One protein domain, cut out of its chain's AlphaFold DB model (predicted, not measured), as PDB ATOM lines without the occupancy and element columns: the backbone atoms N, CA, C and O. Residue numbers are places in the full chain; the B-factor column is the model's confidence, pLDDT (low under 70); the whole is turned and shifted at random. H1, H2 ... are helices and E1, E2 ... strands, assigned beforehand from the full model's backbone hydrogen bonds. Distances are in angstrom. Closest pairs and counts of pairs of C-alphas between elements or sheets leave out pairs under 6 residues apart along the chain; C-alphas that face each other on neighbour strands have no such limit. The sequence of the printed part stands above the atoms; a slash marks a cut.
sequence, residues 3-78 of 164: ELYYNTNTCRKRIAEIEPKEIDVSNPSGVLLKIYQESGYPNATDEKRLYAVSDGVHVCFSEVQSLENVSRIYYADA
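This is residues 3 to 78 of the 164 residues of an uncharacterized protein of Faecalibacterium prausnitzii (UniProt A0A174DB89). A strongly twisted sheet of five strands makes a wall, and one helix, H1, crosses over one face of it; the other face has no named helix. The hairpin of E3 and E4 makes one side of the sheet and the hairpin of E1 and E2 the other, with the longest strand, E5, between them. The printed part has 76 residues with one named helix and five named strands, along the chain E1, E2, H1, E3, E4, E5; the sheet's order is E2, E1, E5, E3, E4, and it is mixed. The class is mixed, helices and strands; the whole is compact, with a radius of gyration of the C-alphas of 11.1 A and spans of 28 by 23 by 20 A.

Start at E5, residues 70 to 77, an inner strand. Beside it runs E1, residues 3 to 8, parallel at 23 degrees; look for N 5 and O 73, 3.0 A apart and within hydrogen-bond range. On the other side of E5 is E3, residues 50 to 54, antiparallel at 155 degrees, with N 53 and O 72 at 2.8 A. The edge strand E2, residues 12 to 18, forms a hairpin with E1, antiparallel at 154 degrees, with N 4 and O 16 at 2.9 A. The other edge strand, E4, residues 57 to 60, forms a hairpin with E3, antiparallel at 151 degrees, with N 52 and O 59 at 2.9 A. E2 and E4 are apart. H1, residues 28 to 38, is on the sheet at a height over the sheet of 8.7 A; the sheet and H1 are two layers, a helix on one face of a sheet. It lies over E1 and, only just, over E5, with 3 of its C-alphas falling on E5, and it runs across the strands, at 72 degrees to E1 on the local plane. The closest C-alphas of H1 and E5 are those of Tyr 36 and Tyr 75, 7.7 A apart. E2, H1 and E3 form a split strand-helix-strand unit, two strands of one sheet that are not neighbours, with a helix between them along the chain and E1 and E5 between them in the sheet; its crossover is right-handed. Every O i to N i+4 pair in H1 is within hydrogen-bond range.

Find C-alpha 3 at (12.900, 86.491, 15.599); from there E1 runs 16.4 A to Thr 8. E2 is 17.5 A long, E3 12.6 A and E4 10.1 A. H1 begins at C-alpha 28 at (9.999, 93.158, 2.567) and runs 15.6 A to Glu 38. E5 runs 20.1 A and ends at C-alpha 77 at (1.421, 77.300, 7.225).

The two C-alphas farthest apart are those of Thr 10 and Ser 26, 32.6 A. The printed part has no cut. The link from H1 to E3, 11 residues, is long. The mean pLDDT of the printed part is 85.9; look for values under 70 at residues 9 to 11 and residue 78.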
ATOM      1  N   GLU A   3      12.901  87.954  15.639       94.44
ATOM      2  CA  GLU A   3      12.900  86.491  15.599       94.44
ATOM      3  C   GLU A   3      11.971  85.978  14.487       94.44
ATOM      4  O   GLU A   3      10.820  86.411  14.384       94.44
ATOM      5  N   LEU A   4      12.443  85.021  13.682       93.12
ATOM      6  CA  LEU A   4      11.637  84.377  12.642       93.12
ATOM      7  C   LEU A   4      11.176  82.993  13.089       93.12
ATOM      8  O   LEU A   4      11.978  82.167  13.542       93.12
ATOM      9  N   TYR A   5       9.889  82.723  12.906       88.31
ATOM     10  CA  TYR A   5       9.245  81.471  13.280       88.31
ATOM     11  C   TYR A   5       8.384  80.951  12.137       88.31
ATOM     12  O   TYR A   5       7.601  81.707  11.575       88.31
ATOM     13  N   TYR A   6       8.427  79.657  11.829       85.44
ATOM     14  CA  TYR A   6       7.300  79.068  11.105       85.44
ATOM     15  C   TYR A   6       6.317  78.469  12.106       85.44
ATOM     16  O   TYR A   6       6.711  77.898  13.132       85.44
ATOM     17  N   ASN A   7       5.038  78.625  11.791       78.06
ATOM     18  CA  ASN A   7       3.936  78.004  12.499       78.06
ATOM     19  C   ASN A   7       3.217  77.081  11.517       78.06
ATOM     20  O   ASN A   7       2.708  77.556  10.506       78.06
ATOM     21  N   THR A   8       3.129  75.797  11.824       71.81
ATOM     22  CA  THR A   8       2.097  74.934  11.242       71.81
ATOM     23  C   THR A   8       0.892  74.914  12.182       71.81
ATOM     24  O   THR A   8       0.906  75.545  13.244       71.81
ATOM     25  N   ASN A   9      -0.152  74.160  11.839       60.31
ATOM     26  CA  ASN A   9      -1.259  73.889  12.767       60.31
ATOM     27  C   ASN A   9      -0.779  73.312  14.109       60.31
ATOM     28  O   ASN A   9      -1.492  73.362  15.103       60.31
ATOM     29  N   THR A  10       0.408  72.719  14.123       51.53
ATOM     30  CA  THR A  10       0.808  71.775  15.146       51.53
ATOM     31  C   THR A  10       2.199  72.156  15.710       51.53
ATOM     32  O   THR A  10       2.469  71.916  16.880       51.53
ATOM     33  N   CYS A  11       3.080  72.826  14.965       63.03
ATOM     34  CA  CYS A  11       4.434  73.177  15.400       63.03
ATOM     35  C   CYS A  11       4.680  74.686  15.323       63.03
ATOM     36  O   CYS A  11       4.330  75.323  14.336       63.03
ATOM     37  N   ARG A  12       5.353  75.247  16.334       78.62
ATOM     38  CA  ARG A  12       6.016  76.555  16.249       78.62
ATOM     39  C   ARG A  12       7.510  76.342  16.416       78.62
ATOM     40  O   ARG A  12       7.952  75.898  17.477       78.62
ATOM     41  N   LYS A  13       8.294  76.710  15.408       82.50
ATOM     42  CA  LYS A  13       9.751  76.566  15.449       82.50
ATOM     43  C   LYS A  13      10.428  77.853  15.013       82.50
ATOM     44  O   LYS A  13      10.104  78.412  13.969       82.50
ATOM     45  N   ARG A  14      11.383  78.305  15.827       88.38
ATOM     46  CA  ARG A  14      12.279  79.409  15.484       88.38
ATOM     47  C   ARG A  14      13.269  78.927  14.428       88.38
ATOM     48  O   ARG A  14      13.857  77.861  14.604       88.38
ATOM     49  N   ILE A  15      13.446  79.696  13.361       88.06
ATOM     50  CA  ILE A  15      14.340  79.332  12.250       88.06
ATOM     51  C   ILE A  15      15.516  80.282  12.081       88.06
ATOM     52  O   ILE A  15      16.568  79.859  11.620       88.06
ATOM     53  N   ALA A  16      15.358  81.543  12.477       90.94
ATOM     54  CA  ALA A  16      16.397  82.549  12.339       90.94
ATOM     55  C   ALA A  16      16.175  83.707  13.316       90.94
ATOM     56  O   ALA A  16      15.125  83.832  13.957       90.94
ATOM     57  N   GLU A  17      17.191  84.552  13.424       93.88
ATOM     58  CA  GLU A  17      17.121  85.877  14.028       93.88
ATOM     59  C   GLU A  17      17.771  86.841  13.041       93.88
ATOM     60  O   GLU A  17      18.849  86.537  12.533       93.88
ATOM     61  N   ILE A  18      17.103  87.952  12.749       92.88
ATOM     62  CA  ILE A  18      17.556  88.923  11.751       92.88
ATOM     63  C   ILE A  18      17.562  90.337  12.328       92.88
ATOM     64  O   ILE A  18      16.833  90.657  13.277       92.88
ATOM     65  N   GLU A  19      18.373  91.210  11.749       91.25
ATOM     66  CA  GLU A  19      18.290  92.643  12.007       91.25
ATOM     67  C   GLU A  19      17.277  93.311  11.061       91.25
ATOM     68  O   GLU A  19      17.219  92.963   9.883       91.25
ATOM     69  N   PRO A  20      16.515  94.332  11.508       87.44
ATOM     70  CA  PRO A  20      15.576  95.049  10.638       87.44
ATOM     71  C   PRO A  20      16.215  95.583   9.346       87.44
ATOM     72  O   PRO A  20      15.576  95.594   8.299       87.44
ATOM     73  N   LYS A  21      17.496  95.973   9.410       87.94
ATOM     74  CA  LYS A  21      18.281  96.482   8.273       87.94
ATOM     75  C   LYS A  21      18.550  95.441   7.176       87.94
ATOM     76  O   LYS A  21      18.981  95.812   6.092       87.94
ATOM     77  N   GLU A  22      18.354  94.155   7.466       85.06
ATOM     78  CA  GLU A  22      18.536  93.055   6.510       85.06
ATOM     79  C   GLU A  22      17.307  92.871   5.607       85.06
ATOM     80  O   GLU A  22      17.384  92.172   4.597       85.06
ATOM     81  N   ILE A  23      16.180  93.512   5.940       87.06
ATOM     82  CA  ILE A  23      14.962  93.495   5.133       87.06
ATOM     83  C   ILE A  23      14.974  94.694   4.179       87.06
ATOM     84  O   ILE A  23      14.932  95.848   4.603       87.06
ATOM     85  N   ASP A  24      14.977  94.417   2.875       84.81
ATOM     86  CA  ASP A  24      14.776  95.444   1.854       84.81
ATOM     87  C   ASP A  24      13.342  95.991   1.932       84.81
ATOM     88  O   ASP A  24      12.370  95.288   1.652       84.81
ATOM     89  N   VAL A  25      13.214  97.270   2.287       81.38
ATOM     90  CA  VAL A  25      11.926  97.964   2.440       81.38
ATOM     91  C   VAL A  25      11.139  98.100   1.135       81.38
ATOM     92  O   VAL A  25       9.937  98.354   1.183       81.38
ATOM     93  N   SER A  26      11.777  97.925  -0.028       85.56
ATOM     94  CA  SER A  26      11.091  97.942  -1.326       85.56
ATOM     95  C   SER A  26      10.328  96.645  -1.619       85.56
ATOM     96  O   SER A  26       9.355  96.665  -2.373       85.56
ATOM     97  N   ASN A  27      10.737  95.527  -1.007       88.81
ATOM     98  CA  ASN A  27      10.068  94.230  -1.122       88.81
ATOM     99  C   ASN A  27      10.274  93.371   0.144       88.81
ATOM    100  O   ASN A  27      10.928  92.320   0.099       88.81
ATOM    101  N   PRO A  28       9.714  93.795   1.288       91.25
ATOM    102  CA  PRO A  28       9.999  93.158   2.567       91.25
ATOM    103  C   PRO A  28       9.456  91.724   2.629       91.25
ATOM    104  O   PRO A  28      10.147  90.823   3.107       91.25
ATOM    105  N   SER A  29       8.262  91.481   2.077       92.62
ATOM    106  CA  SER A  29       7.653  90.147   2.014       92.62
ATOM    107  C   SER A  29       8.503  89.171   1.201       92.62
ATOM    108  O   SER A  29       8.770  88.065   1.663       92.62
ATOM    109  N   GLY A  30       8.983  89.576   0.019       93.44
ATOM    110  CA  GLY A  30       9.798  88.710  -0.836       93.44
ATOM    111  C   GLY A  30      11.128  88.311  -0.193       93.44
ATOM    112  O   GLY A  30      11.520  87.145  -0.269       93.44
ATOM    113  N   VAL A  31      11.795  89.248   0.491       93.75
ATOM    114  CA  VAL A  31      13.024  88.956   1.248       93.75
ATOM    115  C   VAL A  31      12.742  87.983   2.389       93.75
ATOM    116  O   VAL A  31      13.457  86.993   2.532       93.75
ATOM    117  N   LEU A  32      11.674  88.208   3.159       94.06
ATOM    118  CA  LEU A  32      11.296  87.315   4.254       94.06
ATOM    119  C   LEU A  32      11.012  85.900   3.760       94.06
ATOM    120  O   LEU A  32      11.586  84.959   4.301       94.06
ATOM    121  N   LEU A  33      10.184  85.735   2.723       94.25
ATOM    122  CA  LEU A  33       9.880  84.416   2.157       94.25
ATOM    123  C   LEU A  33      11.157  83.676   1.749       94.25
ATOM    124  O   LEU A  33      11.311  82.499   2.066       94.25
ATOM    125  N   LYS A  34      12.115  84.377   1.134       93.94
ATOM    126  CA  LYS A  34      13.410  83.795   0.775       93.94
ATOM    127  C   LYS A  34      14.211  83.348   2.004       93.94
ATOM    128  O   LYS A  34      14.719  82.230   2.015       93.94
ATOM    129  N   ILE A  35      14.262  84.161   3.062       93.50
ATOM    130  CA  ILE A  35      14.925  83.782   4.322       93.50
ATOM    131  C   ILE A  35      14.258  82.544   4.934       93.50
ATOM    132  O   ILE A  35      14.957  81.634   5.378       93.50
ATOM    133  N   TYR A  36      12.921  82.470   4.931       92.06
ATOM    134  CA  TYR A  36      12.186  81.288   5.392       92.06
ATOM    135  C   TYR A  36      12.570  80.035   4.597       92.06
ATOM    136  O   TYR A  36      12.869  78.999   5.196       92.06
ATOM    137  N   GLN A  37      12.614  80.140   3.268       91.94
ATOM    138  CA  GLN A  37      12.994  79.040   2.381       91.94
ATOM    139  C   GLN A  37      14.423  78.553   2.649       91.94
ATOM    140  O   GLN A  37      14.647  77.351   2.788       91.94
ATOM    141  N   GLU A  38      15.376  79.478   2.787       91.94
ATOM    142  CA  GLU A  38      16.793  79.175   3.028       91.94
ATOM    143  C   GLU A  38      17.062  78.664   4.456       91.94
ATOM    144  O   GLU A  38      17.966  77.856   4.664       91.94
ATOM    145  N   SER A  39      16.245  79.065   5.435       84.75
ATOM    146  CA  SER A  39      16.409  78.719   6.861       84.75
ATOM    147  C   SER A  39      15.648  77.454   7.286       84.75
ATOM    148  O   SER A  39      15.480  77.189   8.479       84.75
ATOM    149  N   GLY A  40      15.186  76.650   6.323       74.19
ATOM    150  CA  GLY A  40      14.591  75.335   6.578       74.19
ATOM    151  C   GLY A  40      13.066  75.268   6.482       74.19
ATOM    152  O   GLY A  40      12.484  74.309   6.988       74.19
ATOM    153  N   TYR A  41      12.419  76.246   5.836       83.06
ATOM    154  CA  TYR A  41      10.994  76.200   5.490       83.06
ATOM    155  C   TYR A  41      10.749  76.463   3.988       83.06
ATOM    156  O   TYR A  41      10.236  77.522   3.613       83.06
ATOM    157  N   PRO A  42      11.093  75.513   3.091       82.19
ATOM    158  CA  PRO A  42      11.067  75.713   1.633       82.19
ATOM    159  C   PRO A  42       9.672  76.007   1.053       82.19
ATOM    160  O   PRO A  42       9.565  76.551  -0.043       82.19
ATOM    161  N   ASN A  43       8.603  75.706   1.793       82.25
ATOM    162  CA  ASN A  43       7.219  75.943   1.371       82.25
ATOM    163  C   ASN A  43       6.730  77.378   1.649       82.25
ATOM    164  O   ASN A  43       5.557  77.685   1.427       82.25
ATOM    165  N   ALA A  44       7.598  78.270   2.141       89.06
ATOM    166  CA  ALA A  44       7.253  79.670   2.350       89.06
ATOM    167  C   ALA A  44       7.135  80.438   1.026       89.06
ATOM    168  O   ALA A  44       8.102  81.037   0.571       89.06
ATOM    169  N   THR A  45       5.967  80.414   0.385       89.00
ATOM    170  CA  THR A  45       5.749  81.015  -0.946       89.00
ATOM    171  C   THR A  45       4.608  82.032  -0.998       89.00
ATOM    172  O   THR A  45       4.527  82.787  -1.963       89.00
ATOM    173  N   ASP A  46       3.751  82.085   0.023       87.06
ATOM    174  CA  ASP A  46       2.564  82.944   0.056       87.06
ATOM    175  C   ASP A  46       2.724  84.067   1.089       87.06
ATOM    176  O   ASP A  46       2.686  83.842   2.298       87.06
ATOM    177  N   GLU A  47       2.876  85.303   0.620       88.50
ATOM    178  CA  GLU A  47       3.035  86.482   1.481       88.50
ATOM    179  C   GLU A  47       1.841  86.735   2.412       88.50
ATOM    180  O   GLU A  47       2.015  87.304   3.489       88.50
ATOM    181  N   LYS A  48       0.636  86.266   2.054       84.12
ATOM    182  CA  LYS A  48      -0.570  86.433   2.885       84.12
ATOM    183  C   LYS A  48      -0.512  85.619   4.172       84.12
ATOM    184  O   LYS A  48      -1.329  85.820   5.065       84.12
ATOM    185  N   ARG A  49       0.448  84.699   4.260       86.19
ATOM    186  CA  ARG A  49       0.707  83.861   5.429       86.19
ATOM    187  C   ARG A  49       1.756  84.455   6.362       86.19
ATOM    188  O   ARG A  49       2.091  83.829   7.367       86.19
ATOM    189  N   LEU A  50       2.287  85.639   6.053       90.50
ATOM    190  CA  LEU A  50       3.198  86.354   6.936       90.50
ATOM    191  C   LEU A  50       2.421  87.175   7.971       90.50
ATOM    192  O   LEU A  50       1.544  87.974   7.643       90.50
ATOM    193  N   TYR A  51       2.810  87.023   9.232       89.44
ATOM    194  CA  TYR A  51       2.271  87.766  10.368       89.44
ATOM    195  C   TYR A  51       3.409  88.345  11.197       89.44
ATOM    196  O   TYR A  51       4.499  87.780  11.234       89.44
ATOM    197  N   ALA A  52       3.157  89.431  11.918       90.50
ATOM    198  CA  ALA A  52       4.135  90.034  12.819       90.50
ATOM    199  C   ALA A  52       3.560  90.246  14.219       90.50
ATOM    200  O   ALA A  52       2.350  90.387  14.389       90.50
ATOM    201  N   VAL A  53       4.446  90.297  15.214       86.31
ATOM    202  CA  VAL A  53       4.168  90.932  16.507       86.31
ATOM    203  C   VAL A  53       4.775  92.329  16.480       86.31
ATOM    204  O   VAL A  53       5.981  92.471  16.709       86.31
ATOM    205  N   SER A  54       3.947  93.335  16.207       87.19
ATOM    206  CA  SER A  54       4.314  94.756  16.243       87.19
ATOM    207  C   SER A  54       3.737  95.388  17.501       87.19
ATOM    208  O   SER A  54       2.547  95.230  17.763       87.19
ATOM    209  N   ASP A  55       4.564  96.055  18.308       88.06
ATOM    210  CA  ASP A  55       4.131  96.687  19.570       88.06
ATOM    211  C   ASP A  55       3.367  95.724  20.509       88.06
ATOM    212  O   ASP A  55       2.426  96.089  21.210       88.06
ATOM    213  N   GLY A  56       3.763  94.445  20.502       80.88
ATOM    214  CA  GLY A  56       3.126  93.386  21.293       80.88
ATOM    215  C   GLY A  56       1.813  92.839  20.718       80.88
ATOM    216  O   GLY A  56       1.241  91.922  21.305       80.88
ATOM    217  N   VAL A  57       1.352  93.340  19.569       77.94
ATOM    218  CA  VAL A  57       0.092  92.946  18.924       77.94
ATOM    219  C   VAL A  57       0.356  92.109  17.674       77.94
ATOM    220  O   VAL A  57       1.245  92.412  16.881       77.94
ATOM    221  N   HIS A  58      -0.433  91.049  17.492       80.00
ATOM    222  CA  HIS A  58      -0.411  90.238  16.277       80.00
ATOM    223  C   HIS A  58      -1.154  90.942  15.137       80.00
ATOM    224  O   HIS A  58      -2.337  91.245  15.274       80.00
ATOM    225  N   VAL A  59      -0.470  91.149  14.014       80.44
ATOM    226  CA  VAL A  59      -1.004  91.805  12.808       80.44
ATOM    227  C   VAL A  59      -0.606  91.042  11.547       80.44
ATOM    228  O   VAL A  59       0.368  90.274  11.560       80.44
ATOM    229  N   CYS A  60      -1.337  91.244  10.448       86.62
ATOM    230  CA  CYS A  60      -0.878  90.780   9.138       86.62
ATOM    231  C   CYS A  60       0.416  91.520   8.784       86.62
ATOM    232  O   CYS A  60       0.538  92.718   9.040       86.62
ATOM    233  N   PHE A  61       1.390  90.841   8.174       89.12
ATOM    234  CA  PHE A  61       2.661  91.500   7.852       89.12
ATOM    235  C   PHE A  61       2.477  92.684   6.888       89.12
ATOM    236  O   PHE A  61       3.155  93.696   7.021       89.12
ATOM    237  N   SER A  62       1.490  92.611   5.991       85.75
ATOM    238  CA  SER A  62       1.107  93.712   5.094       85.75
ATOM    239  C   SER A  62       0.624  94.981   5.808       85.75
ATOM    240  O   SER A  62       0.529  96.031   5.180       85.75
ATOM    241  N   GLU A  63       0.276  94.896   7.095       85.56
ATOM    242  CA  GLU A  63      -0.194  96.022   7.916       85.56
ATOM    243  C   GLU A  63       0.938  96.660   8.736       85.56
ATOM    244  O   GLU A  63       0.734  97.684   9.391       85.56
ATOM    245  N   VAL A  64       2.141  96.078   8.707       89.25
ATOM    246  CA  VAL A  64       3.304  96.588   9.436       89.25
ATOM    247  C   VAL A  64       3.786  97.884   8.792       89.25
ATOM    248  O   VAL A  64       4.243  97.902   7.653       89.25
ATOM    249  N   GLN A  65       3.722  98.977   9.552       85.50
ATOM    250  CA  GLN A  65       4.191 100.292   9.105       85.50
ATOM    251  C   GLN A  65       5.685 100.517   9.372       85.50
ATOM    252  O   GLN A  65       6.329 101.280   8.656       85.50
ATOM    253  N   SER A  66       6.238  99.867  10.401       88.12
ATOM    254  CA  SER A  66       7.649  99.975  10.777       88.12
ATOM    255  C   SER A  66       8.162  98.660  11.352       88.12
ATOM    256  O   SER A  66       7.527  98.064  12.220       88.12
ATOM    257  N   LEU A  67       9.340  98.233  10.897       89.31
ATOM    258  CA  LEU A  67      10.032  97.044  11.403       89.31
ATOM    259  C   LEU A  67      10.738  97.287  12.744       89.31
ATOM    260  O   LEU A  67      11.105  96.323  13.411       89.31
ATOM    261  N   GLU A  68      10.925  98.543  13.160       88.19
ATOM    262  CA  GLU A  68      11.593  98.873  14.430       88.19
ATOM    263  C   GLU A  68      10.809  98.370  15.649       88.19
ATOM    264  O   GLU A  68      11.403  97.980  16.654       88.19
ATOM    265  N   ASN A  69       9.483  98.303  15.527       88.12
ATOM    266  CA  ASN A  69       8.578  97.854  16.584       88.12
ATOM    267  C   ASN A  69       8.250  96.356  16.499       88.12
ATOM    268  O   ASN A  69       7.464  95.835  17.299       88.12
ATOM    269  N   VAL A  70       8.821  95.653  15.518       93.19
ATOM    270  CA  VAL A  70       8.555  94.235  15.290       93.19
ATOM    271  C   VAL A  70       9.516  93.402  16.123       93.19
ATOM    272  O   VAL A  70      10.731  93.472  15.971       93.19
ATOM    273  N   SER A  71       8.959  92.569  16.997       92.88
ATOM    274  CA  SER A  71       9.749  91.630  17.808       92.88
ATOM    275  C   SER A  71       9.857  90.252  17.158       92.88
ATOM    276  O   SER A  71      10.882  89.580  17.277       92.88
ATOM    277  N   ARG A  72       8.799  89.820  16.460       92.88
ATOM    278  CA  ARG A  72       8.713  88.504  15.821       92.88
ATOM    279  C   ARG A  72       7.958  88.581  14.512       92.88
ATOM    280  O   ARG A  72       6.977  89.316  14.413       92.88
ATOM    281  N   ILE A  73       8.362  87.751  13.562       92.94
ATOM    282  CA  ILE A  73       7.616  87.489  12.333       92.94
ATOM    283  C   ILE A  73       7.343  85.992  12.269       92.94
ATOM    284  O   ILE A  73       8.199  85.180  12.624       92.94
ATOM    285  N   TYR A  74       6.147  85.638  11.813       88.38
ATOM    286  CA  TYR A  74       5.724  84.269  11.586       88.38
ATOM    287  C   TYR A  74       5.405  84.049  10.116       88.38
ATOM    288  O   TYR A  74       4.705  84.864   9.520       88.38
ATOM    289  N   TYR A  75       5.817  82.909   9.576       88.75
ATOM    290  CA  TYR A  75       5.164  82.319   8.412       88.75
ATOM    291  C   TYR A  75       4.184  81.251   8.899       88.75
ATOM    292  O   TYR A  75       4.594  80.256   9.503       88.75
ATOM    293  N   ALA A  76       2.889  81.474   8.698       82.06
ATOM    294  CA  ALA A  76       1.843  80.559   9.127       82.06
ATOM    295  C   ALA A  76       1.436  79.634   7.977       82.06
ATOM    296  O   ALA A  76       0.576  79.960   7.164       82.06
ATOM    297  N   ASP A  77       1.988  78.428   7.964       75.19
ATOM    298  CA  ASP A  77       1.421  77.300   7.225       75.19
ATOM    299  C   ASP A  77       0.345  76.599   8.068       75.19
ATOM    300  O   ASP A  77       0.317  75.385   8.263       75.19
ATOM    301  N   ALA A  78      -0.499  77.422   8.687       60.31
ATOM    302  CA  ALA A  78      -1.604  76.990   9.508       60.31
ATOM    303  C   ALA A  78      -2.885  77.203   8.705       60.31
ATOM    304  O   ALA A  78      -3.207  78.324   8.319       60.31
TER     305      ALA A  78